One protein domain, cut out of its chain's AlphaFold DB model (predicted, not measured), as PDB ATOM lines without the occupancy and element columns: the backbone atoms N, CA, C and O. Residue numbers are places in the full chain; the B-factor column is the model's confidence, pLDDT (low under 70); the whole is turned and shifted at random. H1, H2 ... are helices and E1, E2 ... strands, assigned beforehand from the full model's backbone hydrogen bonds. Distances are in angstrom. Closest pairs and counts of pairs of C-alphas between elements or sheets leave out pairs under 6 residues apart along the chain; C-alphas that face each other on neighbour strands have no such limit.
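What this domain is: This is residues 80 to 123 and 132 to 256 of the 475 residues of an uncharacterized protein of viral metagenome (UniProt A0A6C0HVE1). Picture a long, twisted ribbon of three strands, E2, E1 and E4, with the short E3 added at one edge and H1 and H5 along one face. H2, H3 and H4 cluster with H5 beyond H1 at one end, while H6 sits near the other end, touches no helix and only grazes the sheet. The printed part has 169 residues, with six named helices and four named strands in the order H1, E1, E2, H2, H3, H4, H5, E3, H6, E4. The sheet's order is E2, E1, E4, E3, all antiparallel, and the class is mixed, helices and strands. The whole is loose, with a radius of gyration of the C-alphas of 20.9 A, and spans 70 by 31 by 26 A.

Where its parts are: Find C-alpha 80 at (24.637, -33.578, -22.019); from there H1 runs to residue 98, 27.0 A away. E1 covers residues 101 to 119, 52.8 A, and E2 residues 132 to 148, 48.9 A. Next come H2, residues 155 to 158, H3, residues 163 to 175, 16.8 A, H4, residues 184 to 188, and H5, residues 191 to 202, 15.6 A. E3 holds residues 207 to 212, and H6 residues 218 to 229, 16.0 A. E4, residues 239 to 253, runs 45.2 A to C-alpha 253 at (8.974, -8.092, -15.196).

How they stand to each other: Look first at the sheet: N 110 of E1 and O 140 of E2 are 2.8 A apart, N 107 of E1 and O 248 of E4 2.9 A, and N 249 of E4 and O 210 of E3 2.8 A, each within hydrogen-bond range. H1 and H5 on one face make two layers, helices on one face of a sheet. H1 runs along the strands at a height over the sheet of 9.5 A; its closest C-alphas to E3 are Val 85 and Leu 212, 6.6 A. H5 lies over E3 at a height of 10.0 A. H1 and H5 are close but not clearly touching, C-alphas 92 and 193 being closest at 6.7 A, at a shallow tilt of 10 degrees, the same way. H3 touches H2, closest at C-alphas 169 and 156, 6.3 A, and H4, at C-alphas 175 and 184, 5.6 A. H6 only grazes the sheet, with residues 218 to 222, and H1 and H6 are apart. In H1, H3, H4, H5 and H6 every O i to N i+4 pair is within hydrogen-bond range; H2 is too short for such a pair.

The domain as a whole: The C-alphas of Lys 123 and Asp 256, the two farthest apart, are 70.3 A from each other. Residues 124 to 131 are not printed, and C-alphas 123 and 132 stand 14.6 A apart across this cut. Of the links that are printed whole, none is long. The mean pLDDT of the printed part is 82.6; look for values under 70 at residues 117 to 123, 132 to 133, 176 to 180, 219 and 229 to 241 of this model.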
ATOM      1  N   TYR A  80      24.589 -34.214 -23.332       88.25
ATOM      2  CA  TYR A  80      24.637 -33.578 -22.019       88.25
ATOM      3  C   TYR A  80      24.451 -32.061 -22.084       88.25
ATOM      4  O   TYR A  80      23.560 -31.542 -21.420       88.25
ATOM      5  N   ASN A  81      25.229 -31.355 -22.912       85.75
ATOM      6  CA  ASN A  81      25.145 -29.892 -23.005       85.75
ATOM      7  C   ASN A  81      23.752 -29.424 -23.415       85.75
ATOM      8  O   ASN A  81      23.184 -28.540 -22.779       85.75
ATOM      9  N   LYS A  82      23.182 -30.075 -24.431       86.56
ATOM     10  CA  LYS A  82      21.825 -29.797 -24.893       86.56
ATOM     11  C   LYS A  82      20.816 -29.969 -23.757       86.56
ATOM     12  O   LYS A  82      20.038 -29.063 -23.487       86.56
ATOM     13  N   LYS A  83      20.868 -31.098 -23.047       88.19
ATOM     14  CA  LYS A  83      19.921 -31.416 -21.968       88.19
ATOM     15  C   LYS A  83      20.100 -30.530 -20.740       88.19
ATOM     16  O   LYS A  83      19.110 -30.144 -20.124       88.19
ATOM     17  N   LYS A  84      21.336 -30.149 -20.410       87.56
ATOM     18  CA  LYS A  84      21.634 -29.178 -19.351       87.56
ATOM     19  C   LYS A  84      21.018 -27.816 -19.667       87.56
ATOM     20  O   LYS A  84      20.308 -27.274 -18.826       87.56
ATOM     21  N   VAL A  85      21.248 -27.305 -20.878       88.06
ATOM     22  CA  VAL A  85      20.701 -26.019 -21.343       88.06
ATOM     23  C   VAL A  85      19.174 -26.048 -21.379       88.06
ATOM     24  O   VAL A  85      18.546 -25.126 -20.868       88.06
ATOM     25  N   GLU A  86      18.572 -27.111 -21.924       88.44
ATOM     26  CA  GLU A  86      17.114 -27.301 -21.936       88.44
ATOM     27  C   GLU A  86      16.537 -27.259 -20.516       88.44
ATOM     28  O   GLU A  86      15.609 -26.494 -20.258       88.44
ATOM     29  N   THR A  87      17.138 -28.011 -19.589       88.06
ATOM     30  CA  THR A  87      16.706 -28.058 -18.184       88.06
ATOM     31  C   THR A  87      16.808 -26.686 -17.521       88.06
ATOM     32  O   THR A  87      15.853 -26.206 -16.913       88.06
ATOM     33  N   GLU A  88      17.970 -26.037 -17.603       90.94
ATOM     34  CA  GLU A  88      18.191 -24.756 -16.936       90.94
ATOM     35  C   GLU A  88      17.288 -23.658 -17.521       90.94
ATOM     36  O   GLU A  88      16.733 -22.865 -16.762       90.94
ATOM     37  N   ARG A  89      17.048 -23.667 -18.840       91.69
ATOM     38  CA  ARG A  89      16.067 -22.789 -19.497       91.69
ATOM     39  C   ARG A  89      14.657 -23.010 -18.954       91.69
ATOM     40  O   ARG A  89      13.975 -22.046 -18.617       91.69
ATOM     41  N   GLU A  90      14.212 -24.260 -18.871       90.75
ATOM     42  CA  GLU A  90      12.883 -24.591 -18.353       90.75
ATOM     43  C   GLU A  90      12.701 -24.122 -16.903       90.75
ATOM     44  O   GLU A  90      11.677 -23.517 -16.567       90.75
ATOM     45  N   MET A  91      13.715 -24.318 -16.056       91.06
ATOM     46  CA  MET A  91      13.696 -23.813 -14.683       91.06
ATOM     47  C   MET A  91      13.682 -22.287 -14.628       91.06
ATOM     48  O   MET A  91      12.888 -21.720 -13.876       91.06
ATOM     49  N   LEU A  92      14.515 -21.618 -15.429       94.12
ATOM     50  CA  LEU A  92      14.554 -20.160 -15.524       94.12
ATOM     51  C   LEU A  92      13.176 -19.598 -15.876       94.12
ATOM     52  O   LEU A  92      12.709 -18.665 -15.224       94.12
ATOM     53  N   PHE A  93      12.499 -20.185 -16.862       93.12
ATOM     54  CA  PHE A  93      11.188 -19.721 -17.317       93.12
ATOM     55  C   PHE A  93      10.111 -19.955 -16.259       93.12
ATOM     56  O   PHE A  93       9.282 -19.077 -16.006       93.12
ATOM     57  N   LEU A  94      10.149 -21.103 -15.577       91.62
ATOM     58  CA  LEU A  94       9.229 -21.387 -14.480       91.62
ATOM     59  C   LEU A  94       9.415 -20.400 -13.317       91.62
ATOM     60  O   LEU A  94       8.429 -19.872 -12.790       91.62
ATOM     61  N   LEU A  95      10.666 -20.120 -12.943       92.69
ATOM     62  CA  LEU A  95      11.011 -19.134 -11.920       92.69
ATOM     63  C   LEU A  95      10.559 -17.732 -12.342       92.69
ATOM     64  O   LEU A  95       9.840 -17.076 -11.591       92.69
ATOM     65  N   ALA A  96      10.885 -17.303 -13.564       94.19
ATOM     66  CA  ALA A  96      10.478 -16.014 -14.117       94.19
ATOM     67  C   ALA A  96       8.947 -15.845 -14.087       94.19
ATOM     68  O   ALA A  96       8.437 -14.835 -13.596       94.19
ATOM     69  N   GLY A  97       8.202 -16.874 -14.502       91.62
ATOM     70  CA  GLY A  97       6.740 -16.915 -14.426       91.62
ATOM     71  C   GLY A  97       6.203 -16.699 -13.011       91.62
ATOM     72  O   GLY A  97       5.241 -15.961 -12.797       91.62
ATOM     73  N   LYS A  98       6.840 -17.311 -12.012       90.06
ATOM     74  CA  LYS A  98       6.425 -17.212 -10.602       90.06
ATOM     75  C   LYS A  98       6.842 -15.894  -9.948       90.06
ATOM     76  O   LYS A  98       6.208 -15.493  -8.972       90.06
ATOM     77  N   LEU A  99       7.829 -15.218 -10.529       92.75
ATOM     78  CA  LEU A  99       8.318 -13.895 -10.145       92.75
ATOM     79  C   LEU A  99       7.667 -12.740 -10.931       92.75
ATOM     80  O   LEU A  99       8.036 -11.582 -10.738       92.75
ATOM     81  N   GLY A 100       6.683 -13.030 -11.790       93.94
ATOM     82  CA  GLY A 100       5.891 -12.006 -12.477       93.94
ATOM     83  C   GLY A 100       6.521 -11.473 -13.758       93.94
ATOM     84  O   GLY A 100       6.485 -10.267 -14.002       93.94
ATOM     85  N   VAL A 101       7.126 -12.352 -14.559       96.44
ATOM     86  CA  VAL A 101       7.645 -11.992 -15.883       96.44
ATOM     87  C   VAL A 101       6.540 -11.441 -16.786       96.44
ATOM     88  O   VAL A 101       5.400 -11.908 -16.767       96.44
ATOM     89  N   LYS A 102       6.908 -10.438 -17.576       96.38
ATOM     90  CA  LYS A 102       6.091  -9.785 -18.596       96.38
ATOM     91  C   LYS A 102       6.578 -10.163 -19.986       96.38
ATOM     92  O   LYS A 102       5.768 -10.526 -20.832       96.38
ATOM     93  N   GLN A 103       7.885 -10.063 -20.235       96.56
ATOM     94  CA  GLN A 103       8.481 -10.360 -21.539       96.56
ATOM     95  C   GLN A 103       9.827 -11.058 -21.374       96.56
ATOM     96  O   GLN A 103      10.586 -10.747 -20.459       96.56
ATOM     97  N   ILE A 104      10.128 -11.980 -22.281       97.12
ATOM     98  CA  ILE A 104      11.447 -12.599 -22.405       97.12
ATOM     99  C   ILE A 104      11.913 -12.385 -23.839       97.12
ATOM    100  O   ILE A 104      11.284 -12.861 -24.780       97.12
ATOM    101  N   TYR A 105      13.009 -11.655 -24.006       96.69
ATOM    102  CA  TYR A 105      13.751 -11.591 -25.259       96.69
ATOM    103  C   TYR A 105      14.911 -12.579 -25.196       96.69
ATOM    104  O   TYR A 105      15.539 -12.718 -24.145       96.69
ATOM    105  N   TYR A 106      15.201 -13.250 -26.308       95.19
ATOM    106  CA  TYR A 106      16.347 -14.142 -26.402       95.19
ATOM    107  C   TYR A 106      17.128 -13.950 -27.699       95.19
ATOM    108  O   TYR A 106      16.571 -13.642 -28.755       95.19
ATOM    109  N   GLU A 107      18.429 -14.190 -27.602       93.56
ATOM    110  CA  GLU A 107      19.382 -14.183 -28.701       93.56
ATOM    111  C   GLU A 107      20.312 -15.388 -28.574       93.56
ATOM    112  O   GLU A 107      20.917 -15.606 -27.525       93.56
ATOM    113  N   ILE A 108      20.394 -16.190 -29.636       90.25
ATOM    114  CA  ILE A 108      21.219 -17.401 -29.668       90.25
ATOM    115  C   ILE A 108      22.525 -17.104 -30.409       90.25
ATOM    116  O   ILE A 108      22.504 -16.569 -31.513       90.25
ATOM    117  N   GLU A 109      23.653 -17.503 -29.835       89.38
ATOM    118  CA  GLU A 109      24.956 -17.624 -30.489       89.38
ATOM    119  C   GLU A 109      25.266 -19.120 -30.651       89.38
ATOM    120  O   GLU A 109      25.351 -19.862 -29.672       89.38
ATOM    121  N   VAL A 110      25.431 -19.580 -31.891       84.56
ATOM    122  CA  VAL A 110      25.818 -20.958 -32.202       84.56
ATOM    123  C   VAL A 110      27.337 -21.037 -32.273       84.56
ATOM    124  O   VAL A 110      27.975 -20.366 -33.090       84.56
ATOM    125  N   ILE A 111      27.910 -21.883 -31.424       82.06
ATOM    126  CA  ILE A 111      29.339 -22.154 -31.333       82.06
ATOM    127  C   ILE A 111      29.617 -23.521 -31.950       82.06
ATOM    128  O   ILE A 111      29.264 -24.562 -31.396       82.06
ATOM    129  N   GLU A 112      30.296 -23.524 -33.087       80.81
ATOM    130  CA  GLU A 112      30.802 -24.729 -33.732       80.81
ATOM    131  C   GLU A 112      32.256 -24.955 -33.298       80.81
ATOM    132  O   GLU A 112      33.140 -24.143 -33.573       80.81
ATOM    133  N   THR A 113      32.524 -26.077 -32.634       77.06
ATOM    134  CA  THR A 113      33.878 -26.488 -32.247       77.06
ATOM    135  C   THR A 113      34.309 -27.678 -33.086       77.06
ATOM    136  O   THR A 113      33.722 -28.753 -33.016       77.06
ATOM    137  N   THR A 114      35.367 -27.509 -33.870       77.00
ATOM    138  CA  THR A 114      35.966 -28.567 -34.682       77.00
ATOM    139  C   THR A 114      37.324 -28.964 -34.109       77.00
ATOM    140  O   THR A 114      38.228 -28.140 -34.020       77.00
ATOM    141  N   ILE A 115      37.496 -30.240 -33.768       73.06
ATOM    142  CA  ILE A 115      38.779 -30.843 -33.395       73.06
ATOM    143  C   ILE A 115      39.241 -31.737 -34.542       73.06
ATOM    144  O   ILE A 115      38.563 -32.698 -34.899       73.06
ATOM    145  N   SER A 116      40.411 -31.450 -35.103       74.12
ATOM    146  CA  SER A 116      41.027 -32.245 -36.171       74.12
ATOM    147  C   SER A 116      42.407 -32.743 -35.765       74.12
ATOM    148  O   SER A 116      43.206 -31.996 -35.193       74.12
ATOM    149  N   LYS A 117      42.704 -34.000 -36.090       68.38
ATOM    150  CA  LYS A 117      44.006 -34.626 -35.854       68.38
ATOM    151  C   LYS A 117      45.056 -34.048 -36.804       68.38
ATOM    152  O   LYS A 117      44.832 -34.001 -38.008       68.38
ATOM    153  N   VAL A 118      46.200 -33.619 -36.267       55.91
ATOM    154  CA  VAL A 118      47.225 -32.909 -37.059       55.91
ATOM    155  C   VAL A 118      48.270 -33.863 -37.632       55.91
ATOM    156  O   VAL A 118      48.677 -33.678 -38.772       55.91
ATOM    157  N   ASN A 119      48.698 -34.884 -36.880       50.62
ATOM    158  CA  ASN A 119      49.456 -36.044 -37.374       50.62
ATOM    159  C   ASN A 119      49.788 -37.009 -36.224       50.62
ATOM    160  O   ASN A 119      49.949 -36.600 -35.078       50.62
ATOM    161  N   THR A 120      49.943 -38.301 -36.529       46.44
ATOM    162  CA  THR A 120      50.462 -39.312 -35.588       46.44
ATOM    163  C   THR A 120      51.846 -39.778 -36.013       46.44
ATOM    164  O   THR A 120      51.956 -40.552 -36.957       46.44
ATOM    165  N   ASN A 121      52.893 -39.419 -35.264       41.41
ATOM    166  CA  ASN A 121      54.136 -40.193 -35.276       41.41
ATOM    167  C   ASN A 121      53.947 -41.425 -34.378       41.41
ATOM    168  O   ASN A 121      54.384 -41.462 -33.232       41.41
ATOM    169  N   LEU A 122      53.241 -42.438 -34.887       43.94
ATOM    170  CA  LEU A 122      53.097 -43.723 -34.204       43.94
ATOM    171  C   LEU A 122      54.391 -44.530 -34.371       43.94
ATOM    172  O   LEU A 122      54.538 -45.304 -35.313       43.94
ATOM    173  N   LYS A 123      55.335 -44.371 -33.435       41.34
ATOM    174  CA  LYS A 123      56.389 -45.369 -33.210       41.34
ATOM    175  C   LYS A 123      56.016 -46.220 -32.002       41.34
ATOM    176  O   LYS A 123      55.881 -45.740 -30.883       41.34
ATOM    177  N   THR A 132      48.907 -34.552 -31.066       58.62
ATOM    178  CA  THR A 132      48.595 -33.136 -31.304       58.62
ATOM    179  C   THR A 132      47.351 -32.985 -32.176       58.62
ATOM    180  O   THR A 132      47.200 -33.637 -33.216       58.62
ATOM    181  N   PHE A 133      46.458 -32.095 -31.749       65.94
ATOM    182  CA  PHE A 133      45.199 -31.785 -32.420       65.94
ATOM    183  C   PHE A 133      45.045 -30.274 -32.557       65.94
ATOM    184  O   PHE A 133      45.515 -29.521 -31.707       65.94
ATOM    185  N   ASN A 134      44.350 -29.855 -33.611       71.19
ATOM    186  CA  ASN A 134      43.922 -28.476 -33.797       71.19
ATOM    187  C   ASN A 134      42.464 -28.356 -33.357       71.19
ATOM    188  O   ASN A 134      41.623 -29.125 -33.827       71.19
ATOM    189  N   LYS A 135      42.182 -27.388 -32.483       78.56
ATOM    190  CA  LYS A 135      40.832 -26.990 -32.072       78.56
ATOM    191  C   LYS A 135      40.496 -25.674 -32.765       78.56
ATOM    192  O   LYS A 135      41.183 -24.678 -32.559       78.56
ATOM    193  N   HIS A 136      39.467 -25.687 -33.595       79.50
ATOM    194  CA  HIS A 136      38.920 -24.515 -34.262       79.50
ATOM    195  C   HIS A 136      37.555 -24.199 -33.661       79.50
ATOM    196  O   HIS A 136      36.733 -25.103 -33.528       79.50
ATOM    197  N   ILE A 137      37.306 -22.938 -33.313       80.81
ATOM    198  CA  ILE A 137      36.023 -22.492 -32.763       80.81
ATOM    199  C   ILE A 137      35.469 -21.416 -33.689       80.81
ATOM    200  O   ILE A 137      36.101 -20.381 -33.884       80.81
ATOM    201  N   ASN A 138      34.297 -21.676 -34.256       83.00
ATOM    202  CA  ASN A 138      33.513 -20.722 -35.026       83.00
ATOM    203  C   ASN A 138      32.313 -20.278 -34.202       83.00
ATOM    204  O   ASN A 138      31.663 -21.095 -33.555       83.00
ATOM    205  N   LYS A 139      32.000 -18.987 -34.261       86.88
ATOM    206  CA  LYS A 139      30.809 -18.414 -33.641       86.88
ATOM    207  C   LYS A 139      29.945 -17.789 -34.715       86.88
ATOM    208  O   LYS A 139      30.445 -17.046 -35.558       86.88
ATOM    209  N   THR A 140      28.660 -18.100 -34.691       87.56
ATOM    210  CA  THR A 140      27.680 -17.566 -35.636       87.56
ATOM    211  C   THR A 140      26.436 -17.126 -34.885       87.56
ATOM    212  O   THR A 140      26.022 -17.772 -33.925       87.56
ATOM    213  N   ASN A 141      25.836 -16.017 -35.311       87.94
ATOM    214  CA  ASN A 141      24.592 -15.551 -34.713       87.94
ATOM    215  C   ASN A 141      23.446 -16.459 -35.166       87.94
ATOM    216  O   ASN A 141      23.253 -16.685 -36.361       87.94
ATOM    217  N   GLY A 142      22.708 -16.980 -34.196       85.81
ATOM    218  CA  GLY A 142      21.512 -17.780 -34.385       85.81
ATOM    219  C   GLY A 142      20.243 -16.931 -34.382       85.81
ATOM    220  O   GLY A 142      20.229 -15.753 -34.745       85.81
ATOM    221  N   THR A 143      19.140 -17.560 -33.986       89.12
ATOM    222  CA  THR A 143      17.817 -16.931 -33.972       89.12
ATOM    223  C   THR A 143      17.647 -15.960 -32.808       89.12
ATOM    224  O   THR A 143      18.185 -16.173 -31.721       89.12
ATOM    225  N   LYS A 144      16.811 -14.944 -33.023       94.12
ATOM    226  CA  LYS A 144      16.319 -14.031 -31.989       94.12
ATOM    227  C   LYS A 144      14.810 -14.173 -31.873       94.12
ATOM    228  O   LYS A 144      14.144 -14.435 -32.876       94.12
ATOM    229  N   GLY A 145      14.270 -13.967 -30.682       92.62
ATOM    230  CA  GLY A 145      12.831 -14.027 -30.475       92.62
ATOM    231  C   GLY A 145      12.375 -13.296 -29.227       92.62
ATOM    232  O   GLY A 145      13.172 -12.788 -28.437       92.62
ATOM    233  N   LYS A 146      11.054 -13.211 -29.097       95.12
ATOM    234  CA  LYS A 146      10.377 -12.523 -28.007       95.12
ATOM    235  C   LYS A 146       9.139 -13.309 -27.602       95.12
ATOM    236  O   LYS A 146       8.337 -13.673 -28.457       95.12
ATOM    237  N   GLU A 147       8.969 -13.495 -26.304       93.12
ATOM    238  CA  GLU A 147       7.790 -14.096 -25.691       93.12
ATOM    239  C   GLU A 147       7.137 -13.097 -24.734       93.12
ATOM    240  O   GLU A 147       7.826 -12.380 -24.004       93.12
ATOM    241  N   GLU A 148       5.806 -13.042 -24.737       93.56
ATOM    242  CA  GLU A 148       5.021 -12.186 -23.848       93.56
ATOM    243  C   GLU A 148       4.141 -13.037 -22.936       93.56
ATOM    244  O   GLU A 148       3.552 -14.036 -23.353       93.56
ATOM    245  N   TYR A 149       4.054 -12.627 -21.675       93.12
ATOM    246  CA  TYR A 149       3.426 -13.387 -20.607       93.12
ATOM    247  C   TYR A 149       2.311 -12.575 -19.962       93.12
ATOM    248  O   TYR A 149       2.447 -11.377 -19.731       93.12
ATOM    249  N   LEU A 150       1.205 -13.246 -19.641       89.50
ATOM    250  CA  LEU A 150       0.080 -12.629 -18.943       89.50
ATOM    251  C   LEU A 150       0.418 -12.382 -17.469       89.50
ATOM    252  O   LEU A 150       0.955 -13.260 -16.787       89.50
ATOM    253  N   ASN A 151       0.005 -11.228 -16.944       89.62
ATOM    254  CA  ASN A 151       0.081 -10.948 -15.515       89.62
ATOM    255  C   ASN A 151      -0.838 -11.903 -14.736       89.62
ATOM    256  O   ASN A 151      -2.048 -11.929 -14.943       89.62
ATOM    257  N   ARG A 152      -0.262 -12.688 -13.821       84.94
ATOM    258  CA  ARG A 152      -1.003 -13.580 -12.908       84.94
ATOM    259  C   ARG A 152      -0.889 -13.163 -11.438       84.94
ATOM    260  O   ARG A 152      -1.246 -13.931 -10.544       84.94
ATOM    261  N   GLY A 153      -0.349 -11.973 -11.176       84.31
ATOM    262  CA  GLY A 153      -0.157 -11.415  -9.840       84.31
ATOM    263  C   GLY A 153       0.966 -12.059  -9.020       84.31
ATOM    264  O   GLY A 153       1.033 -11.822  -7.826       84.31
ATOM    265  N   ALA A 154       1.816 -12.902  -9.622       88.06
ATOM    266  CA  ALA A 154       3.031 -13.472  -9.015       88.06
ATOM    267  C   ALA A 154       2.904 -13.830  -7.508       88.06
ATOM    268  O   ALA A 154       3.622 -13.293  -6.666       88.06
ATOM    269  N   PRO A 155       1.998 -14.745  -7.117       81.06
ATOM    270  CA  PRO A 155       1.670 -14.971  -5.708       81.06
ATOM    271  C   PRO A 155       2.842 -15.504  -4.873       81.06
ATOM    272  O   PRO A 155       2.849 -15.314  -3.666       81.06
ATOM    273  N   VAL A 156       3.814 -16.186  -5.492       81.88
ATOM    274  CA  VAL A 156       5.042 -16.647  -4.812       81.88
ATOM    275  C   VAL A 156       5.913 -15.460  -4.414       81.88
ATOM    276  O   VAL A 156       6.483 -15.441  -3.329       81.88
ATOM    277  N   TYR A 157       5.970 -14.459  -5.283       85.50
ATOM    278  CA  TYR A 157       6.717 -13.235  -5.078       85.50
ATOM    279  C   TYR A 157       6.045 -12.326  -4.038       85.50
ATOM    280  O   TYR A 157       6.688 -11.940  -3.071       85.50
ATOM    281  N   LEU A 158       4.744 -12.046  -4.182       85.38
ATOM    282  CA  LEU A 158       4.046 -11.081  -3.319       85.38
ATOM    283  C   LEU A 158       3.690 -11.603  -1.920       85.38
ATOM    284  O   LEU A 158       3.546 -10.809  -1.001       85.38
ATOM    285  N   LYS A 159       3.491 -12.918  -1.741       80.44
ATOM    286  CA  LYS A 159       3.152 -13.497  -0.421       80.44
ATOM    287  C   LYS A 159       4.369 -13.763   0.460       80.44
ATOM    288  O   LYS A 159       4.210 -14.208   1.597       80.44
ATOM    289  N   SER A 160       5.565 -13.593  -0.081       84.94
ATOM    290  CA  SER A 160       6.789 -13.827   0.665       84.94
ATOM    291  C   SER A 160       7.185 -12.531   1.354       84.94
ATOM    292  O   SER A 160       7.307 -11.501   0.705       84.94
ATOM    293  N   GLU A 161       7.336 -12.586   2.675       84.31
ATOM    294  CA  GLU A 161       7.791 -11.453   3.499       84.31
ATOM    295  C   GLU A 161       9.324 -11.383   3.547       84.31
ATOM    296  O   GLU A 161       9.908 -10.343   3.826       84.31
ATOM    297  N   SER A 162       9.994 -12.497   3.254       89.19
ATOM    298  CA  SER A 162      11.446 -12.627   3.265       89.19
ATOM    299  C   SER A 162      11.918 -13.538   2.136       89.19
ATOM    300  O   SER A 162      11.158 -14.366   1.624       89.19
ATOM    301  N   LEU A 163      13.201 -13.433   1.784       88.38
ATOM    302  CA  LEU A 163      13.833 -14.324   0.810       88.38
ATOM    303  C   LEU A 163      13.714 -15.801   1.223       88.38
ATOM    304  O   LEU A 163      13.473 -16.659   0.381       88.38
ATOM    305  N   GLN A 164      13.820 -16.099   2.520       88.81
ATOM    306  CA  GLN A 164      13.649 -17.462   3.038       88.81
ATOM    307  C   GLN A 164      12.263 -18.016   2.694       88.81
ATOM    308  O   GLN A 164      12.145 -19.144   2.224       88.81
ATOM    309  N   LYS A 165      11.223 -17.189   2.822       89.06
ATOM    310  CA  LYS A 165       9.849 -17.572   2.485       89.06
ATOM    311  C   LYS A 165       9.640 -17.735   0.979       89.06
ATOM    312  O   LYS A 165       8.832 -18.565   0.566       89.06
ATOM    313  N   VAL A 166      10.382 -16.999   0.144       89.50
ATOM    314  CA  VAL A 166      10.422 -17.247  -1.310       89.50
ATOM    315  C   VAL A 166      10.988 -18.636  -1.585       89.50
ATOM    316  O   VAL A 166      10.357 -19.411  -2.296       89.50
ATOM    317  N   GLU A 167      12.137 -18.969  -0.998       90.06
ATOM    318  CA  GLU A 167      12.803 -20.266  -1.173       90.06
ATOM    319  C   GLU A 167      11.924 -21.435  -0.703       90.06
ATOM    320  O   GLU A 167      11.775 -22.429  -1.416       90.06
ATOM    321  N   GLU A 168      11.276 -21.295   0.456       88.75
ATOM    322  CA  GLU A 168      10.293 -22.257   0.966       88.75
ATOM    323  C   GLU A 168       9.129 -22.428  -0.015       88.75
ATOM    324  O   GLU A 168       8.814 -23.551  -0.412       88.75
ATOM    325  N   ASN A 169       8.548 -21.325  -0.499       86.69
ATOM    326  CA  ASN A 169       7.472 -21.370  -1.488       86.69
ATOM    327  C   ASN A 169       7.913 -22.004  -2.817       86.69
ATOM    328  O   ASN A 169       7.114 -22.701  -3.446       86.69
ATOM    329  N   ILE A 170       9.151 -21.774  -3.267       88.00
ATOM    330  CA  ILE A 170       9.720 -22.431  -4.452       88.00
ATOM    331  C   ILE A 170       9.812 -23.937  -4.198       88.00
ATOM    332  O   ILE A 170       9.321 -24.730  -5.006       88.00
ATOM    333  N   LYS A 171      10.375 -24.345  -3.058       87.81
ATOM    334  CA  LYS A 171      10.525 -25.754  -2.690       87.81
ATOM    335  C   LYS A 171       9.179 -26.470  -2.586       87.81
ATOM    336  O   LYS A 171       9.021 -27.539  -3.167       87.81
ATOM    337  N   GLU A 172       8.205 -25.882  -1.902       83.94
ATOM    338  CA  GLU A 172       6.878 -26.476  -1.719       83.94
ATOM    339  C   GLU A 172       6.078 -26.504  -3.023       83.94
ATOM    340  O   GLU A 172       5.523 -27.534  -3.399       83.94
ATOM    341  N   ARG A 173       6.018 -25.386  -3.756       79.94
ATOM    342  CA  ARG A 173       5.123 -25.277  -4.919       79.94
ATOM    343  C   ARG A 173       5.723 -25.838  -6.196       79.94
ATOM    344  O   ARG A 173       4.964 -26.292  -7.048       79.94
ATOM    345  N   MET A 174       7.041 -25.756  -6.368       80.12
ATOM    346  CA  MET A 174       7.725 -26.265  -7.561       80.12
ATOM    347  C   MET A 174       8.377 -27.621  -7.307       80.12
ATOM    348  O   MET A 174       8.312 -28.489  -8.170       80.12
ATOM    349  N   GLY A 175       8.945 -27.848  -6.119       70.12
ATOM    350  CA  GLY A 175       9.582 -29.126  -5.780       70.12
ATOM    351  C   GLY A 175       8.606 -30.298  -5.646       70.12
ATOM    352  O   GLY A 175       9.007 -31.440  -5.843       70.12
ATOM    353  N   MET A 176       7.321 -30.040  -5.367       65.50
ATOM    354  CA  MET A 176       6.278 -31.077  -5.352       65.50
ATOM    355  C   MET A 176       5.670 -31.366  -6.732       65.50
ATOM    356  O   MET A 176       4.813 -32.247  -6.853       65.50
ATOM    357  N   MET A 177       6.069 -30.641  -7.784       66.69
ATOM    358  CA  MET A 177       5.580 -30.934  -9.127       66.69
ATOM    359  C   MET A 177       6.096 -32.310  -9.559       66.69
ATOM    360  O   MET A 177       7.295 -32.559  -9.578       66.69
ATOM    361  N   LYS A 178       5.189 -33.208  -9.960       58.75
ATOM    362  CA  LYS A 178       5.549 -34.532 -10.507       58.75
ATOM    363  C   LYS A 178       6.287 -34.456 -11.855       58.75
ATOM    364  O   LYS A 178       6.648 -35.489 -12.408       58.75
ATOM    365  N   SER A 179       6.447 -33.261 -12.420       61.06
ATOM    366  CA  SER A 179       7.141 -33.036 -13.682       61.06
ATOM    367  C   SER A 179       8.654 -33.101 -13.494       61.06
ATOM    368  O   SER A 179       9.179 -32.494 -12.567       61.06
ATOM    369  N   ASN A 180       9.364 -33.691 -14.455       64.62
ATOM    370  CA  ASN A 180      10.834 -33.675 -14.508       64.62
ATOM    371  C   ASN A 180      11.437 -32.282 -14.804       64.62
ATOM    372  O   ASN A 180      12.649 -32.163 -14.924       64.62
ATOM    373  N   ILE A 181      10.593 -31.254 -14.929       71.31
ATOM    374  CA  ILE A 181      10.939 -29.895 -15.362       71.31
ATOM    375  C   ILE A 181      11.689 -29.124 -14.265       71.31
ATOM    376  O   ILE A 181      12.629 -28.389 -14.549       71.31
ATOM    377  N   PHE A 182      11.297 -29.285 -12.994       82.62
ATOM    378  CA  PHE A 182      11.911 -28.558 -11.882       82.62
ATOM    379  C   PHE A 182      12.550 -29.508 -10.874       82.62
ATOM    380  O   PHE A 182      11.915 -30.429 -10.364       82.62
ATOM    381  N   ASN A 183      13.811 -29.242 -10.540       84.31
ATOM    382  CA  ASN A 183      14.540 -29.942  -9.495       84.31
ATOM    383  C   ASN A 183      15.127 -28.921  -8.523       84.31
ATOM    384  O   ASN A 183      15.999 -28.135  -8.887       84.31
ATOM    385  N   TYR A 184      14.670 -28.967  -7.271       86.06
ATOM    386  CA  TYR A 184      15.099 -28.013  -6.250       86.06
ATOM    387  C   TYR A 184      16.604 -28.091  -5.955       86.06
ATOM    388  O   TYR A 184      17.237 -27.060  -5.760       86.06
ATOM    389  N   ASN A 185      17.196 -29.288  -5.958       84.25
ATOM    390  CA  ASN A 185      18.630 -29.443  -5.705       84.25
ATOM    391  C   ASN A 185      19.462 -28.874  -6.861       84.25
ATOM    392  O   ASN A 185      20.473 -28.227  -6.616       84.25
ATOM    393  N   PHE A 186      19.033 -29.076  -8.111       85.62
ATOM    394  CA  PHE A 186      19.685 -28.466  -9.272       85.62
ATOM    395  C   PHE A 186      19.593 -26.939  -9.213       85.62
ATOM    396  O   PHE A 186      20.610 -26.270  -9.361       85.62
ATOM    397  N   TYR A 187      18.398 -26.400  -8.940       89.62
ATOM    398  CA  TYR A 187      18.187 -24.966  -8.725       89.62
ATOM    399  C   TYR A 187      19.139 -24.419  -7.658       89.62
ATOM    400  O   TYR A 187      19.887 -23.482  -7.922       89.62
ATOM    401  N   LYS A 188      19.152 -25.044  -6.476       89.31
ATOM    402  CA  LYS A 188      19.927 -24.558  -5.334       89.31
ATOM    403  C   LYS A 188      21.435 -24.650  -5.551       89.31
ATOM    404  O   LYS A 188      22.178 -23.835  -5.024       89.31
ATOM    405  N   ASN A 189      21.879 -25.612  -6.355       87.81
ATOM    406  CA  ASN A 189      23.283 -25.783  -6.714       87.81
ATOM    407  C   ASN A 189      23.692 -24.976  -7.959       87.81
ATOM    408  O   ASN A 189      24.841 -25.082  -8.384       87.81
ATOM    409  N   ASN A 190      22.785 -24.192  -8.556       89.44
ATOM    410  CA  ASN A 190      23.076 -23.319  -9.687       89.44
ATOM    411  C   ASN A 190      23.082 -21.844  -9.232       89.44
ATOM    412  O   ASN A 190      22.020 -21.219  -9.136       89.44
ATOM    413  N   PRO A 191      24.271 -21.240  -9.019       91.44
ATOM    414  CA  PRO A 191      24.379 -19.864  -8.535       91.44
ATOM    415  C   PRO A 191      23.739 -18.829  -9.465       91.44
ATOM    416  O   PRO A 191      23.289 -17.781  -9.001       91.44
ATOM    417  N   LYS A 192      23.680 -19.091 -10.782       93.44
ATOM    418  CA  LYS A 192      23.050 -18.169 -11.736       93.44
ATOM    419  C   LYS A 192      21.540 -18.111 -11.490       93.44
ATOM    420  O   LYS A 192      21.012 -17.010 -11.331       93.44
ATOM    421  N   LEU A 193      20.874 -19.264 -11.372       93.69
ATOM    422  CA  LEU A 193      19.437 -19.337 -11.075       93.69
ATOM    423  C   LEU A 193      19.100 -18.754  -9.698       93.69
ATOM    424  O   LEU A 193      18.162 -17.965  -9.585       93.69
ATOM    425  N   GLU A 194      19.875 -19.086  -8.665       93.81
ATOM    426  CA  GLU A 194      19.665 -18.537  -7.318       93.81
ATOM    427  C   GLU A 194      19.837 -17.010  -7.307       93.81
ATOM    428  O   GLU A 194      18.977 -16.276  -6.813       93.81
ATOM    429  N   SER A 195      20.903 -16.503  -7.939       94.06
ATOM    430  CA  SER A 195      21.140 -15.061  -8.028       94.06
ATOM    431  C   SER A 195      20.046 -14.333  -8.810       94.06
ATOM    432  O   SER A 195      19.731 -13.190  -8.487       94.06
ATOM    433  N   PHE A 196      19.445 -14.976  -9.814       95.75
ATOM    434  CA  PHE A 196      18.332 -14.425 -10.579       95.75
ATOM    435  C   PHE A 196      17.098 -14.203  -9.691       95.75
ATOM    436  O   PHE A 196      16.537 -13.103  -9.690       95.75
ATOM    437  N   VAL A 197      16.724 -15.204  -8.884       94.56
ATOM    438  CA  VAL A 197      15.609 -15.101  -7.925       94.56
ATOM    439  C   VAL A 197      15.892 -14.015  -6.892       94.56
ATOM    440  O   VAL A 197      15.066 -13.120  -6.697       94.56
ATOM    441  N   TYR A 198      17.083 -14.051  -6.288       94.19
ATOM    442  CA  TYR A 198      17.511 -13.067  -5.299       94.19
ATOM    443  C   TYR A 198      17.442 -11.639  -5.849       94.19
ATOM    444  O   TYR A 198      16.833 -10.763  -5.240       94.19
ATOM    445  N   LYS A 199      17.995 -11.411  -7.046       94.50
ATOM    446  CA  LYS A 199      18.019 -10.095  -7.692       94.50
ATOM    447  C   LYS A 199      16.623  -9.537  -7.951       94.50
ATOM    448  O   LYS A 199      16.376  -8.359  -7.692       94.50
ATOM    449  N   ARG A 200      15.703 -10.365  -8.455       93.38
ATOM    450  CA  ARG A 200      14.321  -9.931  -8.701       93.38
ATOM    451  C   ARG A 200      13.575  -9.654  -7.395       93.38
ATOM    452  O   ARG A 200      12.800  -8.695  -7.340       93.38
ATOM    453  N   TYR A 201      13.780 -10.484  -6.373       92.94
ATOM    454  CA  TYR A 201      13.066 -10.383  -5.103       92.94
ATOM    455  C   TYR A 201      13.563  -9.253  -4.204       92.94
ATOM    456  O   TYR A 201      12.752  -8.413  -3.812       92.94
ATOM    457  N   GLU A 202      14.863  -9.216  -3.919       91.75
ATOM    458  CA  GLU A 202      15.462  -8.296  -2.950       91.75
ATOM    459  C   GLU A 202      15.563  -6.877  -3.518       91.75
ATOM    460  O   GLU A 202      15.084  -5.922  -2.918       91.75
ATOM    461  N   PHE A 203      16.112  -6.741  -4.729       91.12
ATOM    462  CA  PHE A 203      16.360  -5.434  -5.353       91.12
ATOM    463  C   PHE A 203      15.221  -4.948  -6.248       91.12
ATOM    464  O   PHE A 203      15.345  -3.905  -6.886       91.12
ATOM    465  N   LYS A 204      14.125  -5.711  -6.346       90.19
ATOM    466  CA  LYS A 204      12.940  -5.347  -7.142       90.19
ATOM    467  C   LYS A 204      13.264  -5.035  -8.612       90.19
ATOM    468  O   LYS A 204      12.578  -4.245  -9.257       90.19
ATOM    469  N   ILE A 205      14.300  -5.678  -9.160       92.06
ATOM    470  CA  ILE A 205      14.787  -5.396 -10.515       92.06
ATOM    471  C   ILE A 205      13.716  -5.748 -11.553       92.06
ATOM    472  O   ILE A 205      13.220  -6.871 -11.596       92.06
ATOM    473  N   GLN A 206      13.400  -4.786 -12.422       93.06
ATOM    474  CA  GLN A 206      12.390  -4.934 -13.476       93.06
ATOM    475  C   GLN A 206      12.936  -5.564 -14.760       93.06
ATOM    476  O   GLN A 206      12.155  -6.042 -15.577       93.06
ATOM    477  N   LYS A 207      14.258  -5.573 -14.948       96.31
ATOM    478  CA  LYS A 207      14.918  -6.102 -16.141       96.31
ATOM    479  C   LYS A 207      16.203  -6.834 -15.768       96.31
ATOM    480  O   LYS A 207      17.101  -6.228 -15.192       96.31
ATOM    481  N   LEU A 208      16.284  -8.126 -16.078       96.38
ATOM    482  CA  LEU A 208      17.436  -8.979 -15.779       96.38
ATOM    483  C   LEU A 208      18.002  -9.610 -17.044       96.38
ATOM    484  O   LEU A 208      17.262 -10.112 -17.886       96.38
ATOM    485  N   GLU A 209      19.323  -9.630 -17.132       96.00
ATOM    486  CA  GLU A 209      20.049 -10.383 -18.148       96.00
ATOM    487  C   GLU A 209      20.451 -11.754 -17.599       96.00
ATOM    488  O   GLU A 209      20.862 -11.874 -16.439       96.00
ATOM    489  N   TYR A 210      20.334 -12.787 -18.431       96.00
ATOM    490  CA  TYR A 210      20.692 -14.155 -18.075       96.00
ATOM    491  C   TYR A 210      21.399 -14.855 -19.238       96.00
ATOM    492  O   TYR A 210      20.846 -14.965 -20.327       96.00
ATOM    493  N   ASN A 211      22.607 -15.368 -18.990       92.81
ATOM    494  CA  ASN A 211      23.414 -16.080 -19.985       92.81
ATOM    495  C   ASN A 211      23.421 -17.581 -19.707       92.81
ATOM    496  O   ASN A 211      24.035 -18.038 -18.732       92.81
ATOM    497  N   LEU A 212      22.779 -18.332 -20.599       90.12
ATOM    498  CA  LEU A 212      22.861 -19.783 -20.683       90.12
ATOM    499  C   LEU A 212      24.075 -20.158 -21.528       90.12
ATOM    500  O   LEU A 212      24.126 -19.871 -22.720       90.12
ATOM    501  N   GLU A 213      25.055 -20.777 -20.882       82.12
ATOM    502  CA  GLU A 213      26.332 -21.158 -21.484       82.12
ATOM    503  C   GLU A 213      26.499 -22.672 -21.374       82.12
ATOM    504  O   GLU A 213      26.205 -23.273 -20.335       82.12
ATOM    505  N   THR A 214      26.985 -23.297 -22.441       80.00
ATOM    506  CA  THR A 214      27.329 -24.723 -22.434       80.00
ATOM    507  C   THR A 214      28.705 -24.967 -21.834       80.00
ATOM    508  O   THR A 214      29.623 -24.173 -22.044       80.00
ATOM    509  N   ASP A 215      28.883 -26.121 -21.190       77.00
ATOM    510  CA  ASP A 215      30.203 -26.549 -20.733       77.00
ATOM    511  C   ASP A 215      31.054 -26.999 -21.931       77.00
ATOM    512  O   ASP A 215      30.587 -27.717 -22.821       77.00
ATOM    513  N   ASP A 216      32.334 -26.627 -21.958       72.31
ATOM    514  CA  ASP A 216      33.261 -27.167 -22.952       72.31
ATOM    515  C   ASP A 216      33.713 -28.577 -22.548       72.31
ATOM    516  O   ASP A 216      34.719 -28.781 -21.868       72.31
ATOM    517  N   LEU A 217      32.942 -29.577 -22.972       76.56
ATOM    518  CA  LEU A 217      33.250 -30.989 -22.731       76.56
ATOM    519  C   LEU A 217      34.356 -31.533 -23.639       76.56
ATOM    520  O   LEU A 217      34.822 -32.657 -23.430       76.56
ATOM    521  N   SER A 218      34.786 -30.756 -24.635       72.12
ATOM    522  CA  SER A 218      35.674 -31.230 -25.693       72.12
ATOM    523  C   SER A 218      36.988 -31.764 -25.129       72.12
ATOM    524  O   SER A 218      37.474 -32.795 -25.585       72.12
ATOM    525  N   ASP A 219      37.524 -31.121 -24.090       69.62
ATOM    526  CA  ASP A 219      38.792 -31.498 -23.461       69.62
ATOM    527  C   ASP A 219      38.675 -32.803 -22.645       69.62
ATOM    528  O   ASP A 219      39.612 -33.610 -22.605       69.62
ATOM    529  N   ILE A 220      37.511 -33.058 -22.034       75.44
ATOM    530  CA  ILE A 220      37.230 -34.300 -21.295       75.44
ATOM    531  C   ILE A 220      37.051 -35.456 -22.280       75.44
ATOM    532  O   ILE A 220      37.722 -36.485 -22.149       75.44
ATOM    533  N   SER A 221      36.206 -35.276 -23.297       74.62
ATOM    534  CA  SER A 221      36.024 -36.241 -24.387       74.62
ATOM    535  C   SER A 221      37.357 -36.564 -25.059       74.62
ATOM    536  O   SER A 221      37.709 -37.726 -25.284       74.62
ATOM    537  N   PHE A 222      38.171 -35.536 -25.288       72.00
ATOM    538  CA  PHE A 222      39.512 -35.660 -25.829       72.00
ATOM    539  C   PHE A 222      40.441 -36.499 -24.944       72.00
ATOM    540  O   PHE A 222      41.127 -37.414 -25.415       72.00
ATOM    541  N   ALA A 223      40.459 -36.206 -23.646       72.50
ATOM    542  CA  ALA A 223      41.257 -36.919 -22.664       72.50
ATOM    543  C   ALA A 223      40.913 -38.415 -22.596       72.50
ATOM    544  O   ALA A 223      41.821 -39.224 -22.369       72.50
ATOM    545  N   VAL A 224      39.637 -38.763 -22.783       76.19
ATOM    546  CA  VAL A 224      39.142 -40.143 -22.837       76.19
ATOM    547  C   VAL A 224      39.636 -40.818 -24.112       76.19
ATOM    548  O   VAL A 224      40.339 -41.826 -24.033       76.19
ATOM    549  N   ASN A 225      39.353 -40.223 -25.272       73.25
ATOM    550  CA  ASN A 225      39.699 -40.786 -26.577       73.25
ATOM    551  C   ASN A 225      41.210 -40.996 -26.730       73.25
ATOM    552  O   ASN A 225      41.646 -42.071 -27.140       73.25
ATOM    553  N   SER A 226      42.020 -40.030 -26.290       70.19
ATOM    554  CA  SER A 226      43.484 -40.147 -26.295       70.19
ATOM    555  C   SER A 226      43.975 -41.321 -25.447       70.19
ATOM    556  O   SER A 226      44.851 -42.069 -25.876       70.19
ATOM    557  N   CYS A 227      43.373 -41.537 -24.270       72.62
ATOM    558  CA  CYS A 227      43.727 -42.673 -23.422       72.62
ATOM    559  C   CYS A 227      43.459 -44.007 -24.121       72.62
ATOM    560  O   CYS A 227      44.289 -44.898 -24.010       72.62
ATOM    561  N   PHE A 228      42.354 -44.161 -24.850       72.44
ATOM    562  CA  PHE A 228      42.072 -45.397 -25.588       72.44
ATOM    563  C   PHE A 228      42.964 -45.562 -26.828       72.44
ATOM    564  O   PHE A 228      43.502 -46.653 -27.049       72.44
ATOM    565  N   MET A 229      43.209 -44.478 -27.576       69.00
ATOM    566  CA  MET A 229      44.108 -44.475 -28.738       69.00
ATOM    567  C   MET A 229      45.535 -44.903 -28.376       69.00
ATOM    568  O   MET A 229      46.140 -45.689 -29.105       69.00
ATOM    569  N   GLU A 230      46.073 -44.444 -27.242       66.94
ATOM    570  CA  GLU A 230      47.416 -44.820 -26.772       66.94
ATOM    571  C   GLU A 230      47.606 -46.335 -26.595       66.94
ATOM    572  O   GLU A 230      48.729 -46.834 -26.697       66.94
ATOM    573  N   TYR A 231      46.523 -47.075 -26.357       67.50
ATOM    574  CA  TYR A 231      46.553 -48.527 -26.197       67.50
ATOM    575  C   TYR A 231      46.053 -49.289 -27.430       67.50
ATOM    576  O   TYR A 231      45.852 -50.501 -27.348       67.50
ATOM    577  N   GLY A 232      45.880 -48.607 -28.568       61.03
ATOM    578  CA  GLY A 232      45.409 -49.217 -29.814       61.03
ATOM    579  C   GLY A 232      43.970 -49.721 -29.725       61.03
ATOM    580  O   GLY A 232      43.607 -50.665 -30.425       61.03
ATOM    581  N   ILE A 233      43.165 -49.138 -28.831       64.75
ATOM    582  CA  ILE A 233      41.756 -49.487 -28.676       64.75
ATOM    583  C   ILE A 233      40.953 -48.612 -29.637       64.75
ATOM    584  O   ILE A 233      40.723 -47.439 -29.365       64.75
ATOM    585  N   ASP A 234      40.615 -49.231 -30.767       50.16
ATOM    586  CA  ASP A 234      39.708 -48.863 -31.865       50.16
ATOM    587  C   ASP A 234      38.860 -47.581 -31.694       50.16
ATOM    588  O   ASP A 234      37.642 -47.617 -31.536       50.16
ATOM    589  N   LEU A 235      39.521 -46.424 -31.744       56.00
ATOM    590  CA  LEU A 235      38.908 -45.109 -31.916       56.00
ATOM    591  C   LEU A 235      39.747 -44.357 -32.953       56.00
ATOM    592  O   LEU A 235      40.710 -43.664 -32.621       56.00
ATOM    593  N   SER A 236      39.428 -44.532 -34.235       54.47
ATOM    594  CA  SER A 236      39.946 -43.653 -35.283       54.47
ATOM    595  C   SER A 236      39.343 -42.261 -35.079       54.47
ATOM    596  O   SER A 236      38.164 -42.044 -35.353       54.47
ATOM    597  N   TYR A 237      40.132 -41.328 -34.549       58.53
ATOM    598  CA  TYR A 237      39.706 -39.946 -34.336       58.53
ATOM    599  C   TYR A 237      40.401 -39.029 -35.345       58.53
ATOM    600  O   TYR A 237      41.490 -38.525 -35.077       58.53
ATOM    601  N   ASP A 238      39.798 -38.849 -36.521       61.44
ATOM    602  CA  ASP A 238      40.359 -37.992 -37.578       61.44
ATOM    603  C   ASP A 238      39.850 -36.549 -37.468       61.44
ATOM    604  O   ASP A 238      40.635 -35.596 -37.493       61.44
ATOM    605  N   LYS A 239      38.538 -36.382 -37.270       68.31
ATOM    606  CA  LYS A 239      37.883 -35.089 -37.071       68.31
ATOM    607  C   LYS A 239      36.595 -35.265 -36.266       68.31
ATOM    608  O   LYS A 239      35.853 -36.216 -36.491       68.31
ATOM    609  N   SER A 240      36.310 -34.327 -35.374       69.31
ATOM    610  CA  SER A 240      35.034 -34.206 -34.671       69.31
ATOM    611  C   SER A 240      34.575 -32.763 -34.718       69.31
ATOM    612  O   SER A 240      35.366 -31.864 -34.456       69.31
ATOM    613  N   THR A 241      33.298 -32.551 -35.006       68.56
ATOM    614  CA  THR A 241      32.664 -31.234 -34.941       68.56
ATOM    615  C   THR A 241      31.488 -31.328 -33.980       68.56
ATOM    616  O   THR A 241      30.649 -32.217 -34.118       68.56
ATOM    617  N   SER A 242      31.450 -30.447 -32.986       72.19
ATOM    618  CA  SER A 242      30.344 -30.287 -32.046       72.19
ATOM    619  C   SER A 242      29.721 -28.905 -32.202       72.19
ATOM    620  O   SER A 242      30.398 -27.937 -32.548       72.19
ATOM    621  N   TYR A 243      28.418 -28.829 -31.944       73.12
ATOM    622  CA  TYR A 243      27.651 -27.591 -31.962       73.12
ATOM    623  C   TYR A 243      27.084 -27.366 -30.569       73.12
ATOM    624  O   TYR A 243      26.454 -28.259 -30.003       73.12
ATOM    625  N   ASN A 244      27.326 -26.179 -30.035       79.38
ATOM    626  CA  ASN A 244      26.826 -25.723 -28.754       79.38
ATOM    627  C   ASN A 244      26.081 -24.401 -28.955       79.38
ATOM    628  O   ASN A 244      26.415 -23.625 -29.848       79.38
ATOM    629  N   GLU A 245      25.087 -24.136 -28.115       81.75
ATOM    630  CA  GLU A 245      24.302 -22.905 -28.159       81.75
ATOM    631  C   GLU A 245      24.549 -22.108 -26.883       81.75
ATOM    632  O   GLU A 245      24.311 -22.602 -25.781       81.75
ATOM    633  N   ASN A 246      24.992 -20.866 -27.038       87.81
ATOM    634  CA  ASN A 246      24.947 -19.876 -25.976       87.81
ATOM    635  C   ASN A 246      23.687 -19.041 -26.168       87.81
ATOM    636  O   ASN A 246      23.454 -18.516 -27.255       87.81
ATOM    637  N   ILE A 247      22.870 -18.908 -25.128       91.62
ATOM    638  CA  ILE A 247      21.609 -18.173 -25.217       91.62
ATOM    639  C   ILE A 247      21.636 -17.015 -24.227       91.62
ATOM    640  O   ILE A 247      21.735 -17.215 -23.016       91.62
ATOM    641  N   HIS A 248      21.528 -15.801 -24.756       94.50
ATOM    642  CA  HIS A 248      21.382 -14.584 -23.975       94.50
ATOM    643  C   HIS A 248      19.899 -14.256 -23.826       94.50
ATOM    644  O   HIS A 248      19.201 -14.085 -24.825       94.50
ATOM    645  N   TYR A 249      19.426 -14.140 -22.589       96.62
ATOM    646  CA  TYR A 249      18.068 -13.723 -22.269       96.62
ATOM    647  C   TYR A 249      18.052 -12.335 -21.652       96.62
ATOM    648  O   TYR A 249      18.843 -12.016 -20.765       96.62
ATOM    649  N   THR A 250      17.055 -11.558 -22.046       97.56
ATOM    650  CA  THR A 250      16.656 -10.326 -21.379       97.56
ATOM    651  C   THR A 250      15.227 -10.502 -20.874       97.56
ATOM    652  O   THR A 250      14.285 -10.604 -21.659       97.56
ATOM    653  N   ILE A 251      15.069 -10.566 -19.556       98.00
ATOM    654  CA  ILE A 251      13.812 -10.874 -18.871       98.00
ATOM    655  C   ILE A 251      13.268  -9.592 -18.248       98.00
ATOM    656  O   ILE A 251      13.900  -9.009 -17.368       98.00
ATOM    657  N   GLU A 252      12.091  -9.165 -18.690       97.56
ATOM    658  CA  GLU A 252      11.381  -7.991 -18.187       97.56
ATOM    659  C   GLU A 252      10.187  -8.418 -17.330       97.56
ATOM    660  O   GLU A 252       9.410  -9.292 -17.718       97.56
ATOM    661  N   PHE A 253      10.019  -7.790 -16.171       96.94
ATOM    662  CA  PHE A 253       8.974  -8.092 -15.196       96.94
ATOM    663  C   PHE A 253       7.905  -7.005 -15.167       96.94
ATOM    664  O   PHE A 253       8.163  -5.840 -15.471       96.94
ATOM    665  N   TYR A 254       6.700  -7.386 -14.750       95.19
ATOM    666  CA  TYR A 254       5.705  -6.412 -14.315       95.19
ATOM    667  C   TYR A 254       6.205  -5.678 -13.073       95.19
ATOM    668  O   TYR A 254       6.895  -6.264 -12.227       95.19
ATOM    669  N   ASN A 255       5.837  -4.404 -12.948       92.88
ATOM    670  CA  ASN A 255       6.128  -3.672 -11.724       92.88
ATOM    671  C   ASN A 255       5.234  -4.171 -10.578       92.88
ATOM    672  O   ASN A 255       4.183  -4.782 -10.788       92.88
ATOM    673  N   ASP A 256       5.647  -3.898  -9.345       89.12
ATOM    674  CA  ASP A 256       4.971  -4.460  -8.179       89.12
ATOM    675  C   ASP A 256       3.521  -3.959  -8.054       89.12
ATOM    676  O   ASP A 256       2.643  -4.725  -7.668       89.12
TER     677      ASP A 256